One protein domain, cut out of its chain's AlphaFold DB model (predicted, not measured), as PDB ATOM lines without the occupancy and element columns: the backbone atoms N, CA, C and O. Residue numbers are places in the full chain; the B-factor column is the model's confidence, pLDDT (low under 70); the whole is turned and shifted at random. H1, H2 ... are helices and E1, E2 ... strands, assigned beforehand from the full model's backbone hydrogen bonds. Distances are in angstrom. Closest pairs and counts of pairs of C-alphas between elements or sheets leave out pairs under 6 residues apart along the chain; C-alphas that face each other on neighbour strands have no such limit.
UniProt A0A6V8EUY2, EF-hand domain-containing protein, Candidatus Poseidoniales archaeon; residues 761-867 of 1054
ATOM      1  N   GLU A 761     183.867 117.507  14.555       83.38
ATOM      2  CA  GLU A 761     182.742 116.590  14.280       83.38
ATOM      3  C   GLU A 761     183.144 115.125  14.555       83.38
ATOM      4  O   GLU A 761     182.412 114.414  15.246       83.38
ATOM      5  N   ASP A 762     184.345 114.709  14.131       83.69
ATOM      6  CA  ASP A 762     184.887 113.368  14.396       83.69
ATOM      7  C   ASP A 762     185.190 113.169  15.899       83.69
ATOM      8  O   ASP A 762     184.794 112.158  16.484       83.69
ATOM      9  N   PHE A 763     185.797 114.164  16.565       82.81
ATOM     10  CA  PHE A 763     186.021 114.149  18.023       82.81
ATOM     11  C   PHE A 763     184.711 114.011  18.819       82.81
ATOM     12  O   PHE A 763     184.671 113.334  19.854       82.81
ATOM     13  N   PHE A 764     183.625 114.632  18.344       83.69
ATOM     14  CA  PHE A 764     182.313 114.524  18.975       83.69
ATOM     15  C   PHE A 764     181.674 113.143  18.750       83.69
ATOM     16  O   PHE A 764     181.118 112.589  19.702       83.69
ATOM     17  N   GLU A 765     181.774 112.557  17.545       83.75
ATOM     18  CA  GLU A 765     181.271 111.195  17.282       83.75
ATOM     19  C   GLU A 765     182.025 110.121  18.093       83.75
ATOM     20  O   GLU A 765     181.371 109.251  18.673       83.75
ATOM     21  N   ASP A 766     183.357 110.188  18.207       83.31
ATOM     22  CA  ASP A 766     184.141 109.218  18.998       83.31
ATOM     23  C   ASP A 766     183.918 109.367  20.519       83.31
ATOM     24  O   ASP A 766     183.982 108.385  21.270       83.31
ATOM     25  N   SER A 767     183.603 110.579  20.986       82.38
ATOM     26  CA  SER A 767     183.306 110.855  22.397       82.38
ATOM     27  C   SER A 767     181.886 110.445  22.822       82.38
ATOM     28  O   SER A 767     181.674 110.119  23.995       82.38
ATOM     29  N   ASP A 768     180.908 110.399  21.905       84.31
ATOM     30  CA  ASP A 768     179.569 109.851  22.174       84.31
ATOM     31  C   ASP A 768     179.570 108.308  22.164       84.31
ATOM     32  O   ASP A 768     179.037 107.627  21.284       84.31
ATOM     33  N   ILE A 769     180.110 107.742  23.245       80.00
ATOM     34  CA  ILE A 769     180.172 106.295  23.519       80.00
ATOM     35  C   ILE A 769     178.782 105.617  23.453       80.00
ATOM     36  O   ILE A 769     178.692 104.390  23.302       80.00
ATOM     37  N   ASN A 770     177.686 106.371  23.608       78.88
ATOM     38  CA  ASN A 770     176.325 105.839  23.705       78.88
ATOM     39  C   ASN A 770     175.515 105.951  22.397       78.88
ATOM     40  O   ASN A 770     174.641 105.106  22.153       78.88
ATOM     41  N   GLY A 771     175.855 106.906  21.531       81.31
ATOM     42  CA  GLY A 771     175.272 107.118  20.208       81.31
ATOM     43  C   GLY A 771     173.875 107.742  20.240       81.31
ATOM     44  O   GLY A 771     173.011 107.322  19.457       81.31
ATOM     45  N   ASP A 772     173.612 108.677  21.163       80.25
ATOM     46  CA  ASP A 772     172.359 109.448  21.217       80.25
ATOM     47  C   ASP A 772     172.481 110.940  20.844       80.25
ATOM     48  O   ASP A 772     171.453 111.615  20.724       80.25
ATOM     49  N   GLY A 773     173.690 111.394  20.489       80.75
ATOM     50  CA  GLY A 773     173.991 112.686  19.863       80.75
ATOM     51  C   GLY A 773     174.303 113.820  20.840       80.75
ATOM     52  O   GLY A 773     174.263 114.982  20.438       80.75
ATOM     53  N   MET A 774     174.548 113.506  22.114       84.69
ATOM     54  CA  MET A 774     174.828 114.464  23.188       84.69
ATOM     55  C   MET A 774     175.809 113.829  24.181       84.69
ATOM     56  O   MET A 774     175.590 112.693  24.598       84.69
ATOM     57  N   MET A 775     176.842 114.547  24.629       83.44
ATOM     58  CA  MET A 775     177.738 114.007  25.663       83.44
ATOM     59  C   MET A 775     177.147 114.202  27.060       83.44
ATOM     60  O   MET A 775     176.711 115.300  27.410       83.44
ATOM     61  N   ASN A 776     177.197 113.173  27.906       83.19
ATOM     62  CA  ASN A 776     176.903 113.303  29.335       83.19
ATOM     63  C   ASN A 776     178.179 113.413  30.196       83.19
ATOM     64  O   ASN A 776     179.294 113.133  29.759       83.19
ATOM     65  N   ALA A 777     178.015 113.781  31.469       80.50
ATOM     66  CA  ALA A 777     179.110 114.027  32.419       80.50
ATOM     67  C   ALA A 777     180.026 112.820  32.764       80.50
ATOM     68  O   ALA A 777     180.945 112.963  33.579       80.50
ATOM     69  N   ASP A 778     179.757 111.628  32.223       79.44
ATOM     70  CA  ASP A 778     180.633 110.448  32.285       79.44
ATOM     71  C   ASP A 778     181.331 110.149  30.941       79.44
ATOM     72  O   ASP A 778     182.335 109.443  30.951       79.44
ATOM     73  N   GLU A 779     180.853 110.709  29.819       83.50
ATOM     74  CA  GLU A 779     181.530 110.730  28.507       83.50
ATOM     75  C   GLU A 779     182.523 111.897  28.415       83.50
ATOM     76  O   GLU A 779     183.691 111.665  28.124       83.50
ATOM     77  N   PHE A 780     182.127 113.112  28.816       82.69
ATOM     78  CA  PHE A 780     183.012 114.295  28.863       82.69
ATOM     79  C   PHE A 780     184.262 114.102  29.752       82.69
ATOM     80  O   PHE A 780     185.270 114.779  29.603       82.69
ATOM     81  N   ARG A 781     184.230 113.141  30.686       76.62
ATOM     82  CA  ARG A 781     185.393 112.747  31.510       76.62
ATOM     83  C   ARG A 781     186.314 111.709  30.866       76.62
ATOM     84  O   ARG A 781     187.268 111.272  31.505       76.62
ATOM     85  N   ARG A 782     185.979 111.236  29.669       76.25
ATOM     86  CA  ARG A 782     186.682 110.173  28.934       76.25
ATOM     87  C   ARG A 782     187.194 110.645  27.579       76.25
ATOM     88  O   ARG A 782     188.099 110.007  27.061       76.25
ATOM     89  N   SER A 783     186.658 111.748  27.061       75.19
ATOM     90  CA  SER A 783     187.148 112.451  25.870       75.19
ATOM     91  C   SER A 783     188.504 113.144  26.069       75.19
ATOM     92  O   SER A 783     189.072 113.635  25.105       75.19
ATOM     93  N   GLY A 784     189.036 113.186  27.300       69.50
ATOM     94  CA  GLY A 784     190.367 113.737  27.583       69.50
ATOM     95  C   GLY A 784     190.427 115.262  27.710       69.50
ATOM     96  O   GLY A 784     191.504 115.822  27.569       69.50
ATOM     97  N   ALA A 785     189.296 115.928  27.978       67.62
ATOM     98  CA  ALA A 785     189.241 117.385  28.123       67.62
ATOM     99  C   ALA A 785     190.254 117.935  29.166       67.62
ATOM    100  O   ALA A 785     190.443 117.286  30.205       67.62
ATOM    101  N   PRO A 786     190.855 119.123  28.927       65.88
ATOM    102  CA  PRO A 786     191.786 119.780  29.847       65.88
ATOM    103  C   PRO A 786     191.271 119.911  31.288       65.88
ATOM    104  O   PRO A 786     190.071 120.033  31.546       65.88
ATOM    105  N   GLY A 787     192.197 119.844  32.250       61.50
ATOM    106  CA  GLY A 787     191.887 119.665  33.677       61.50
ATOM    107  C   GLY A 787     191.234 120.862  34.380       61.50
ATOM    108  O   GLY A 787     190.800 120.731  35.529       61.50
ATOM    109  N   ASP A 788     191.176 122.008  33.712       71.88
ATOM    110  CA  ASP A 788     190.613 123.283  34.148       71.88
ATOM    111  C   ASP A 788     189.167 123.518  33.663       71.88
ATOM    112  O   ASP A 788     188.425 124.254  34.318       71.88
ATOM    113  N   VAL A 789     188.736 122.857  32.581       77.00
ATOM    114  CA  VAL A 789     187.406 123.034  31.970       77.00
ATOM    115  C   VAL A 789     186.343 122.207  32.709       77.00
ATOM    116  O   VAL A 789     186.298 120.975  32.606       77.00
ATOM    117  N   GLU A 790     185.421 122.850  33.441       80.06
ATOM    118  CA  GLU A 790     184.268 122.147  34.016       80.06
ATOM    119  C   GLU A 790     183.129 121.996  32.988       80.06
ATOM    120  O   GLU A 790     182.889 122.840  32.129       80.06
ATOM    121  N   LEU A 791     182.327 120.933  33.137       79.25
ATOM    122  CA  LEU A 791     181.139 120.675  32.304       79.25
ATOM    123  C   LEU A 791     180.193 121.895  32.203       79.25
ATOM    124  O   LEU A 791     179.509 122.069  31.202       79.25
ATOM    125  N   SER A 792     180.137 122.729  33.249       79.00
ATOM    126  CA  SER A 792     179.289 123.927  33.312       79.00
ATOM    127  C   SER A 792     179.775 125.117  32.487       79.00
ATOM    128  O   SER A 792     179.035 126.094  32.381       79.00
ATOM    129  N   ASP A 793     180.990 125.053  31.949       79.50
ATOM    130  CA  ASP A 793     181.558 126.104  31.105       79.50
ATOM    131  C   ASP A 793     181.206 125.866  29.622       79.50
ATOM    132  O   ASP A 793     181.138 126.820  28.846       79.50
ATOM    133  N   ILE A 794     180.856 124.617  29.268       81.94
ATOM    134  CA  ILE A 794     180.326 124.212  27.954       81.94
ATOM    135  C   ILE A 794     178.790 124.033  27.971       81.94
ATOM    136  O   ILE A 794     178.138 124.423  27.010       81.94
ATOM    137  N   ASP A 795     178.174 123.505  29.044       83.69
ATOM    138  CA  ASP A 795     176.703 123.345  29.186       83.69
ATOM    139  C   ASP A 795     175.987 124.707  29.353       83.69
ATOM    140  O   ASP A 795     175.557 125.108  30.444       83.69
ATOM    141  N   LEU A 796     175.856 125.437  28.242       79.25
ATOM    142  CA  LEU A 796     175.156 126.719  28.126       79.25
ATOM    143  C   LEU A 796     173.642 126.565  28.353       79.25
ATOM    144  O   LEU A 796     172.973 127.509  28.799       79.25
ATOM    145  N   SER A 797     173.089 125.387  28.061       77.88
ATOM    146  CA  SER A 797     171.686 125.040  28.283       77.88
ATOM    147  C   SER A 797     171.334 124.881  29.777       77.88
ATOM    148  O   SER A 797     170.222 125.231  30.202       77.88
ATOM    149  N   GLY A 798     172.291 124.424  30.590       78.81
ATOM    150  CA  GLY A 798     172.162 124.110  32.014       78.81
ATOM    151  C   GLY A 798     171.354 122.837  32.305       78.81
ATOM    152  O   GLY A 798     170.671 122.767  33.338       78.81
ATOM    153  N   ASP A 799     171.357 121.880  31.379       80.12
ATOM    154  CA  ASP A 799     170.557 120.647  31.371       80.12
ATOM    155  C   ASP A 799     171.340 119.425  31.908       80.12
ATOM    156  O   ASP A 799     170.748 118.549  32.559       80.12
ATOM    157  N   GLY A 800     172.674 119.437  31.786       78.56
ATOM    158  CA  GLY A 800     173.585 118.357  32.184       78.56
ATOM    159  C   GLY A 800     173.997 117.408  31.051       78.56
ATOM    160  O   GLY A 800     174.556 116.341  31.332       78.56
ATOM    161  N   LEU A 801     173.711 117.796  29.809       83.69
ATOM    162  CA  LEU A 801     174.178 117.213  28.552       83.69
ATOM    163  C   LEU A 801     174.865 118.320  27.737       83.69
ATOM    164  O   LEU A 801     174.564 119.490  27.952       83.69
ATOM    165  N   ILE A 802     175.761 117.954  26.820       84.38
ATOM    166  CA  ILE A 802     176.427 118.881  25.893       84.38
ATOM    167  C   ILE A 802     176.002 118.550  24.456       84.38
ATOM    168  O   ILE A 802     176.187 117.418  23.997       84.38
ATOM    169  N   GLU A 803     175.457 119.535  23.741       85.75
ATOM    170  CA  GLU A 803     175.203 119.484  22.294       85.75
ATOM    171  C   GLU A 803     176.463 119.891  21.494       85.75
ATOM    172  O   GLU A 803     177.260 120.716  21.937       85.75
ATOM    173  N   PHE A 804     176.639 119.386  20.267       84.44
ATOM    174  CA  PHE A 804     177.783 119.751  19.403       84.44
ATOM    175  C   PHE A 804     177.904 121.270  19.159       84.44
ATOM    176  O   PHE A 804     179.000 121.826  19.122       84.44
ATOM    177  N   THR A 805     176.773 121.977  19.082       82.25
ATOM    178  CA  THR A 805     176.735 123.445  18.975       82.25
ATOM    179  C   THR A 805     177.208 124.178  20.231       82.25
ATOM    180  O   THR A 805     177.588 125.340  20.130       82.25
ATOM    181  N   GLU A 806     177.210 123.538  21.402       84.00
ATOM    182  CA  GLU A 806     177.806 124.096  22.622       84.00
ATOM    183  C   GLU A 806     179.334 123.950  22.606       84.00
ATOM    184  O   GLU A 806     180.031 124.911  22.924       84.00
ATOM    185  N   VAL A 807     179.861 122.818  22.118       83.50
ATOM    186  CA  VAL A 807     181.310 122.633  21.894       83.50
ATOM    187  C   VAL A 807     181.837 123.653  20.879       83.50
ATOM    188  O   VAL A 807     182.792 124.364  21.174       83.50
ATOM    189  N   LEU A 808     181.160 123.821  19.736       84.31
ATOM    190  CA  LEU A 808     181.499 124.857  18.748       84.31
ATOM    191  C   LEU A 808     181.439 126.284  19.321       84.31
ATOM    192  O   LEU A 808     182.204 127.144  18.896       84.31
ATOM    193  N   ALA A 809     180.534 126.563  20.266       83.75
ATOM    194  CA  ALA A 809     180.428 127.883  20.892       83.75
ATOM    195  C   ALA A 809     181.549 128.152  21.908       83.75
ATOM    196  O   ALA A 809     181.875 129.314  22.155       83.75
ATOM    197  N   PHE A 810     182.111 127.091  22.493       85.25
ATOM    198  CA  PHE A 810     183.253 127.150  23.397       85.25
ATOM    199  C   PHE A 810     184.571 127.281  22.618       85.25
ATOM    200  O   PHE A 810     185.315 128.227  22.861       85.25
ATOM    201  N   VAL A 811     184.825 126.402  21.640       84.88
ATOM    202  CA  VAL A 811     186.099 126.354  20.895       84.88
ATOM    203  C   VAL A 811     186.242 127.525  19.912       84.88
ATOM    204  O   VAL A 811     187.234 128.239  19.970       84.88
ATOM    205  N   CYS A 812     185.237 127.821  19.077       88.31
ATOM    206  CA  CYS A 812     185.288 128.948  18.125       88.31
ATOM    207  C   CYS A 812     184.954 130.322  18.752       88.31
ATOM    208  O   CYS A 812     184.353 131.196  18.109       88.31
ATOM    209  N   ASN A 813     185.314 130.536  20.020       87.62
ATOM    210  CA  ASN A 813     185.284 131.866  20.625       87.62
ATOM    211  C   ASN A 813     186.571 132.642  20.253       87.62
ATOM    212  O   ASN A 813     187.576 132.019  19.942       87.62
ATOM    213  N   CYS A 814     186.565 133.982  20.246       86.50
ATOM    214  CA  CYS A 814     187.716 134.730  19.709       86.50
ATOM    215  C   CYS A 814     189.009 134.600  20.541       86.50
ATOM    216  O   CYS A 814     190.090 134.785  19.993       86.50
ATOM    217  N   GLU A 815     188.921 134.326  21.845       86.56
ATOM    218  CA  GLU A 815     190.114 134.138  22.680       86.56
ATOM    219  C   GLU A 815     190.784 132.807  22.286       86.56
ATOM    220  O   GLU A 815     191.911 132.826  21.799       86.56
ATOM    221  N   ASN A 816     190.036 131.697  22.312       86.56
ATOM    222  CA  ASN A 816     190.507 130.370  21.887       86.56
ATOM    223  C   ASN A 816     190.860 130.266  20.388       86.56
ATOM    224  O   ASN A 816     191.733 129.490  20.020       86.56
ATOM    225  N   GLU A 817     190.198 131.019  19.502       86.81
ATOM    226  CA  GLU A 817     190.529 131.037  18.067       86.81
ATOM    227  C   GLU A 817     191.852 131.769  17.786       86.81
ATOM    228  O   GLU A 817     192.532 131.431  16.824       86.81
ATOM    229  N   LEU A 818     192.237 132.751  18.609       86.62
ATOM    230  CA  LEU A 818     193.560 133.377  18.518       86.62
ATOM    231  C   LEU A 818     194.652 132.485  19.130       86.62
ATOM    232  O   LEU A 818     195.718 132.384  18.533       86.62
ATOM    233  N   ASP A 819     194.358 131.809  20.247       84.88
ATOM    234  CA  ASP A 819     195.209 130.777  20.875       84.88
ATOM    235  C   ASP A 819     195.560 129.659  19.879       84.88
ATOM    236  O   ASP A 819     196.726 129.395  19.606       84.88
ATOM    237  N   LEU A 820     194.545 129.066  19.243       84.69
ATOM    238  CA  LEU A 820     194.714 127.954  18.303       84.69
ATOM    239  C   LEU A 820     195.557 128.326  17.070       84.69
ATOM    240  O   LEU A 820     196.172 127.455  16.462       84.69
ATOM    241  N   PHE A 821     195.576 129.598  16.660       83.88
ATOM    242  CA  PHE A 821     196.488 130.050  15.606       83.88
ATOM    243  C   PHE A 821     197.885 130.381  16.143       83.88
ATOM    244  O   PHE A 821     198.844 130.250  15.395       83.88
ATOM    245  N   LEU A 822     198.026 130.770  17.410       81.69
ATOM    246  CA  LEU A 822     199.322 130.991  18.057       81.69
ATOM    247  C   LEU A 822     200.106 129.671  18.196       81.69
ATOM    248  O   LEU A 822     201.297 129.661  17.925       81.69
ATOM    249  N   GLU A 823     199.427 128.552  18.470       81.75
ATOM    250  CA  GLU A 823     199.996 127.186  18.442       81.75
ATOM    251  C   GLU A 823     200.391 126.678  17.031       81.75
ATOM    252  O   GLU A 823     200.949 125.592  16.900       81.75
ATOM    253  N   GLN A 824     200.060 127.406  15.956       83.94
ATOM    254  CA  GLN A 824     200.234 126.964  14.559       83.94
ATOM    255  C   GLN A 824     201.007 127.969  13.684       83.94
ATOM    256  O   GLN A 824     201.024 127.835  12.457       83.94
ATOM    257  N   LEU A 825     201.600 129.011  14.269       81.31
ATOM    258  CA  LEU A 825     202.255 130.095  13.536       81.31
ATOM    259  C   LEU A 825     203.635 130.404  14.121       81.31
ATOM    260  O   LEU A 825     203.783 130.381  15.340       81.31
ATOM    261  N   PRO A 826     204.611 130.793  13.281       73.94
ATOM    262  CA  PRO A 826     205.899 131.248  13.773       73.94
ATOM    263  C   PRO A 826     205.746 132.551  14.566       73.94
ATOM    264  O   PRO A 826     204.919 133.415  14.229       73.94
ATOM    265  N   ASP A 827     206.637 132.714  15.544       72.12
ATOM    266  CA  ASP A 827     206.802 133.826  16.499       72.12
ATOM    267  C   ASP A 827     206.494 135.232  15.947       72.12
ATOM    268  O   ASP A 827     206.009 136.125  16.655       72.12
ATOM    269  N   LYS A 828     206.795 135.442  14.658       77.81
ATOM    270  CA  LYS A 828     206.596 136.698  13.936       77.81
ATOM    271  C   LYS A 828     206.019 136.477  12.534       77.81
ATOM    272  O   LYS A 828     206.748 136.346  11.552       77.81
ATOM    273  N   THR A 829     204.697 136.553  12.425       81.44
ATOM    274  CA  THR A 829     203.944 136.342  11.176       81.44
ATOM    275  C   THR A 829     203.633 137.664  10.448       81.44
ATOM    276  O   THR A 829     203.324 138.683  11.073       81.44
ATOM    277  N   ALA A 830     203.663 137.698   9.112       83.62
ATOM    278  CA  ALA A 830     203.376 138.904   8.330       83.62
ATOM    279  C   ALA A 830     201.880 139.293   8.336       83.62
ATOM    280  O   ALA A 830     200.988 138.462   8.157       83.62
ATOM    281  N   THR A 831     201.564 140.595   8.417       83.00
ATOM    282  CA  THR A 831     200.155 141.067   8.447       83.00
ATOM    283  C   THR A 831     199.349 140.788   7.171       83.00
ATOM    284  O   THR A 831     198.116 140.822   7.219       83.00
ATOM    285  N   GLU A 832     199.993 140.531   6.022       80.69
ATOM    286  CA  GLU A 832     199.293 140.066   4.811       80.69
ATOM    287  C   GLU A 832     199.008 138.551   4.846       80.69
ATOM    288  O   GLU A 832     197.975 138.142   4.314       80.69
ATOM    289  N   PHE A 833     199.850 137.751   5.516       82.69
ATOM    290  CA  PHE A 833     199.657 136.311   5.721       82.69
ATOM    291  C   PHE A 833     198.571 136.035   6.766       82.69
ATOM    292  O   PHE A 833     197.577 135.373   6.465       82.69
ATOM    293  N   PHE A 834     198.676 136.654   7.947       83.81
ATOM    294  CA  PHE A 834     197.687 136.552   9.032       83.81
ATOM    295  C   PHE A 834     196.273 136.968   8.569       83.81
ATOM    296  O   PHE A 834     195.260 136.465   9.046       83.81
ATOM    297  N   ALA A 835     196.187 137.855   7.567       83.19
ATOM    298  CA  ALA A 835     194.936 138.275   6.930       83.19
ATOM    299  C   ALA A 835     194.353 137.293   5.894       83.19
ATOM    300  O   ALA A 835     193.332 137.611   5.272       83.19
ATOM    301  N   SER A 836     194.985 136.137   5.688       82.75
ATOM    302  CA  SER A 836     194.509 135.049   4.826       82.75
ATOM    303  C   SER A 836     193.947 133.843   5.595       82.75
ATOM    304  O   SER A 836     193.251 133.031   4.987       82.75
ATOM    305  N   LEU A 837     194.187 133.777   6.911       85.00
ATOM    306  CA  LEU A 837     193.811 132.671   7.800       85.00
ATOM    307  C   LEU A 837     192.279 132.492   7.957       85.00
ATOM    308  O   LEU A 837     191.521 133.462   7.819       85.00
ATOM    309  N   PRO A 838     191.794 131.268   8.258       83.25
ATOM    310  CA  PRO A 838     190.381 130.880   8.138       83.25
ATOM    311  C   PRO A 838     189.459 131.288   9.317       83.25
ATOM    312  O   PRO A 838     188.536 130.547   9.665       83.25
ATOM    313  N   PHE A 839     189.659 132.479   9.895       83.81
ATOM    314  CA  PHE A 839     188.890 133.012  11.034       83.81
ATOM    315  C   PHE A 839     187.355 132.938  10.872       83.81
ATOM    316  O   PHE A 839     186.787 133.355   9.853       83.81
ATOM    317  N   LYS A 840     186.660 132.518  11.936       84.19
ATOM    318  CA  LYS A 840     185.204 132.652  12.129       84.19
ATOM    319  C   LYS A 840     184.832 133.989  12.780       84.19
ATOM    320  O   LYS A 840     183.719 134.477  12.558       84.19
ATOM    321  N   ASN A 841     185.721 134.584  13.581       84.88
ATOM    322  CA  ASN A 841     185.501 135.870  14.251       84.88
ATOM    323  C   ASN A 841     186.058 137.081  13.458       84.88
ATOM    324  O   ASN A 841     187.031 136.980  12.717       84.88
ATOM    325  N   ASP A 842     185.426 138.256  13.592       81.62
ATOM    326  CA  ASP A 842     185.776 139.491  12.855       81.62
ATOM    327  C   ASP A 842     186.919 140.263  13.553       81.62
ATOM    328  O   ASP A 842     186.689 141.210  14.312       81.62
ATOM    329  N   VAL A 843     188.162 139.830  13.319       80.44
ATOM    330  CA  VAL A 843     189.386 140.396  13.922       80.44
ATOM    331  C   VAL A 843     189.891 141.622  13.136       80.44
ATOM    332  O   VAL A 843     190.217 141.534  11.950       80.44
ATOM    333  N   ASP A 844     190.031 142.791  13.785       81.81
ATOM    334  CA  ASP A 844     190.670 143.970  13.160       81.81
ATOM    335  C   ASP A 844     192.200 143.873  13.253       81.81
ATOM    336  O   ASP A 844     192.840 144.435  14.139       81.81
ATOM    337  N   ILE A 845     192.789 143.188  12.276       78.94
ATOM    338  CA  ILE A 845     194.238 142.966  12.113       78.94
ATOM    339  C   ILE A 845     195.045 144.285  12.155       78.94
ATOM    340  O   ILE A 845     196.200 144.305  12.561       78.94
ATOM    341  N   LYS A 846     194.437 145.433  11.808       76.56
ATOM    342  CA  LYS A 846     195.094 146.762  11.854       76.56
ATOM    343  C   LYS A 846     195.006 147.443  13.226       76.56
ATOM    344  O   LYS A 846     195.429 148.599  13.366       76.56
ATOM    345  N   ALA A 847     194.424 146.747  14.197       76.69
ATOM    346  CA  ALA A 847     194.445 147.043  15.620       76.69
ATOM    347  C   ALA A 847     195.261 146.013  16.435       76.69
ATOM    348  O   ALA A 847     195.655 146.383  17.538       76.69
ATOM    349  N   LEU A 848     195.526 144.805  15.898       80.69
ATOM    350  CA  LEU A 848     196.541 143.865  16.418       80.69
ATOM    351  C   LEU A 848     197.936 144.475  16.298       80.69
ATOM    352  O   LEU A 848     198.577 144.685  17.317       80.69
ATOM    353  N   ASP A 849     198.314 144.858  15.071       82.88
ATOM    354  CA  ASP A 849     199.522 145.634  14.783       82.88
ATOM    355  C   ASP A 849     199.534 146.928  15.630       82.88
ATOM    356  O   ASP A 849     198.887 147.942  15.302       82.88
ATOM    357  N   ILE A 850     200.253 146.906  16.750       79.50
ATOM    358  CA  ILE A 850     200.379 148.019  17.695       79.50
ATOM    359  C   ILE A 850     201.669 148.784  17.392       79.50
ATOM    360  O   ILE A 850     201.655 150.026  17.416       79.50
ATOM    361  N   ASN A 851     202.749 148.063  17.088       79.56
ATOM    362  CA  ASN A 851     204.103 148.573  16.909       79.56
ATOM    363  C   ASN A 851     204.327 149.254  15.532       79.56
ATOM    364  O   ASN A 851     204.930 150.336  15.481       79.56
ATOM    365  N   LYS A 852     203.696 148.742  14.463       83.06
ATOM    366  CA  LYS A 852     203.682 149.249  13.069       83.06
ATOM    367  C   LYS A 852     204.911 148.949  12.224       83.06
ATOM    368  O   LYS A 852     205.309 149.798  11.417       83.06
ATOM    369  N   ASP A 853     205.445 147.739  12.365       78.75
ATOM    370  CA  ASP A 853     206.465 147.137  11.499       78.75
ATOM    371  C   ASP A 853     205.908 146.281  10.336       78.75
ATOM    372  O   ASP A 853     206.679 145.887   9.465       78.75
ATOM    373  N   GLU A 854     204.582 146.107  10.259       83.56
ATOM    374  CA  GLU A 854     203.839 145.305   9.261       83.56
ATOM    375  C   GLU A 854     203.840 143.771   9.515       83.56
ATOM    376  O   GLU A 854     203.321 143.016   8.684       83.56
ATOM    377  N   PHE A 855     204.280 143.327  10.701       82.62
ATOM    378  CA  PHE A 855     204.132 141.963  11.240       82.62
ATOM    379  C   PHE A 855     203.153 141.924  12.433       82.62
ATOM    380  O   PHE A 855     202.578 142.947  12.805       82.62
ATOM    381  N   ILE A 856     202.933 140.729  12.983       81.94
ATOM    382  CA  ILE A 856     202.252 140.439  14.252       81.94
ATOM    383  C   ILE A 856     203.152 139.472  15.029       81.94
ATOM    384  O   ILE A 856     203.688 138.535  14.438       81.94
ATOM    385  N   ASP A 857     203.313 139.712  16.330       82.69
ATOM    386  CA  ASP A 857     204.075 138.863  17.252       82.69
ATOM    387  C   ASP A 857     203.186 138.303  18.382       82.69
ATOM    388  O   ASP A 857     202.080 138.808  18.623       82.69
ATOM    389  N   PHE A 858     203.671 137.274  19.090       81.88
ATOM    390  CA  PHE A 858     203.037 136.689  20.288       81.88
ATOM    391  C   PHE A 858     202.514 137.763  21.261       81.88
ATOM    392  O   PHE A 858     201.375 137.727  21.736       81.88
ATOM    393  N   ILE A 859     203.345 138.780  21.510       81.69
ATOM    394  CA  ILE A 859     203.117 139.859  22.474       81.69
ATOM    395  C   ILE A 859     201.972 140.784  22.004       81.69
ATOM    396  O   ILE A 859     201.314 141.424  22.832       81.69
ATOM    397  N   GLU A 860     201.666 140.862  20.712       83.00
ATOM    398  CA  GLU A 860     200.495 141.559  20.171       83.00
ATOM    399  C   GLU A 860     199.227 140.682  20.156       83.00
ATOM    400  O   GLU A 860     198.141 141.208  20.429       83.00
ATOM    401  N   ILE A 861     199.344 139.363  19.947       82.00
ATOM    402  CA  ILE A 861     198.216 138.409  20.004       82.00
ATOM    403  C   ILE A 861     197.667 138.278  21.437       82.00
ATOM    404  O   ILE A 861     196.466 138.470  21.643       82.00
ATOM    405  N   GLU A 862     198.531 138.099  22.441       82.56
ATOM    406  CA  GLU A 862     198.178 138.042  23.876       82.56
ATOM    407  C   GLU A 862     197.321 139.256  24.305       82.56
ATOM    408  O   GLU A 862     196.294 139.154  24.988       82.56
ATOM    409  N   LYS A 863     197.683 140.449  23.813       82.50
ATOM    410  CA  LYS A 863     196.949 141.704  24.068       82.50
ATOM    411  C   LYS A 863     195.653 141.813  23.270       82.50
ATOM    412  O   LYS A 863     194.723 142.502  23.712       82.50
ATOM    413  N   ALA A 864     195.584 141.176  22.105       79.75
ATOM    414  CA  ALA A 864     194.383 141.120  21.290       79.75
ATOM    415  C   ALA A 864     193.323 140.220  21.930       79.75
ATOM    416  O   ALA A 864     192.192 140.684  22.084       79.75
ATOM    417  N   MET A 865     193.687 139.018  22.394       81.69
ATOM    418  CA  MET A 865     192.796 138.089  23.111       81.69
ATOM    419  C   MET A 865     192.076 138.806  24.260       81.69
ATOM    420  O   MET A 865     190.855 138.948  24.234       81.69
ATOM    421  N   ALA A 866     192.836 139.430  25.169       76.44
ATOM    422  CA  ALA A 866     192.322 140.185  26.318       76.44
ATOM    423  C   ALA A 866     191.421 141.401  25.972       76.44
ATOM    424  O   ALA A 866     190.911 142.084  26.872       76.44
ATOM    425  N   THR A 867     191.235 141.718  24.685       77.44
ATOM    426  CA  THR A 867     190.310 142.755  24.203       77.44
ATOM    427  C   THR A 867     189.395 142.324  23.051       77.44
ATOM    428  O   THR A 867     188.619 143.167  22.578       77.44
TER     429      THR A 867
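What this domain is: This is residues 761 to 867 of the 1054 residues of the protein "EF-hand domain-containing protein" of Candidatus Poseidoniales archaeon (UniProt A0A6V8EUY2). Two loose lobes sit at the two ends of a rod, joined by the tight link from H3 to H4. The first lobe holds H1, H2 and H3 with the long loop of residues 768 to 790; in the second, H4 and H6 lie side by side, with H5 packed on H6 and a small two-stranded sheet, E1 and E2, at the far end. The printed part has 107 residues, with six named helices and two named strands in the order H1, H2, H3, H4, E1, H5, E2, H6; the sheet, order E1 - E2, is antiparallel. The class is mostly helix, though the named elements hold 46 residues, under half. The whole is loose, with a radius of gyration of the C-alphas of 17.0 A and spans of 52 by 23 by 23 A.

How they stand to each other: H1, residues 761 to 767, is close to but not clearly touching H3, residues 804 to 811, about perpendicular to it at 76 degrees; their closest C-alphas, of Phe 764 and Phe 804, are 6.9 A apart. H2, residues 791 to 794, touches H3, the closest C-alphas being those of Ile 794 and Glu 806 at 5.9 A. Residues 775 to 776 pair antiparallel with residues 801 to 802. H4, residues 814 to 822, is close to but not clearly touching H3, at a steep tilt of 68 degrees, only just short of about perpendicular; the closest C-alphas, of Val 811 and Glu 817, are 7.0 A apart. H6, residues 858 to 865, touches H4 at a shallow tilt of 18 degrees, opposite ways, the closest C-alphas being those of Glu 815 and Met 865 at 4.8 A. H5, residues 845 to 848, touches H6, with the C-alphas of Leu 848 and Glu 860 closest at 5.9 A. E1, residues 828 to 830, and E2, residues 855 to 857, are antiparallel neighbours; N 829 and O 856 are 3.0 A apart and N 856 and O 829 2.8 A, within hydrogen-bond range. H1 and H2 are apart. In H1 and H3 every O i to N i+4 pair is within hydrogen-bond range; H4 has 4 of 5 and H6 3 of 4, while H2 and H5 are too short for such a pair.

Where its parts are: H1 begins at C-alpha 761, (182.742, 116.590, 14.280), and is 10.0 A long. H2 is 5.7 A, H3 10.7 A and H4 12.3 A long, H4 beginning at C-alpha 814, (187.716, 134.730, 19.709). E1 and E2 are each 6.8 A and H5 is 5.0 A. H6, 10.7 A, ends at C-alpha 865, (192.796, 138.089, 23.111).

The domain as a whole: The C-alphas farthest apart, of Asn 770 and Asp 853, are 52.6 A apart. The printed part has no cut. The links H1 to H2 and E1 to H5 are long. Mean pLDDT of the printed part is 81.2; residues 784 to 787 are under 70.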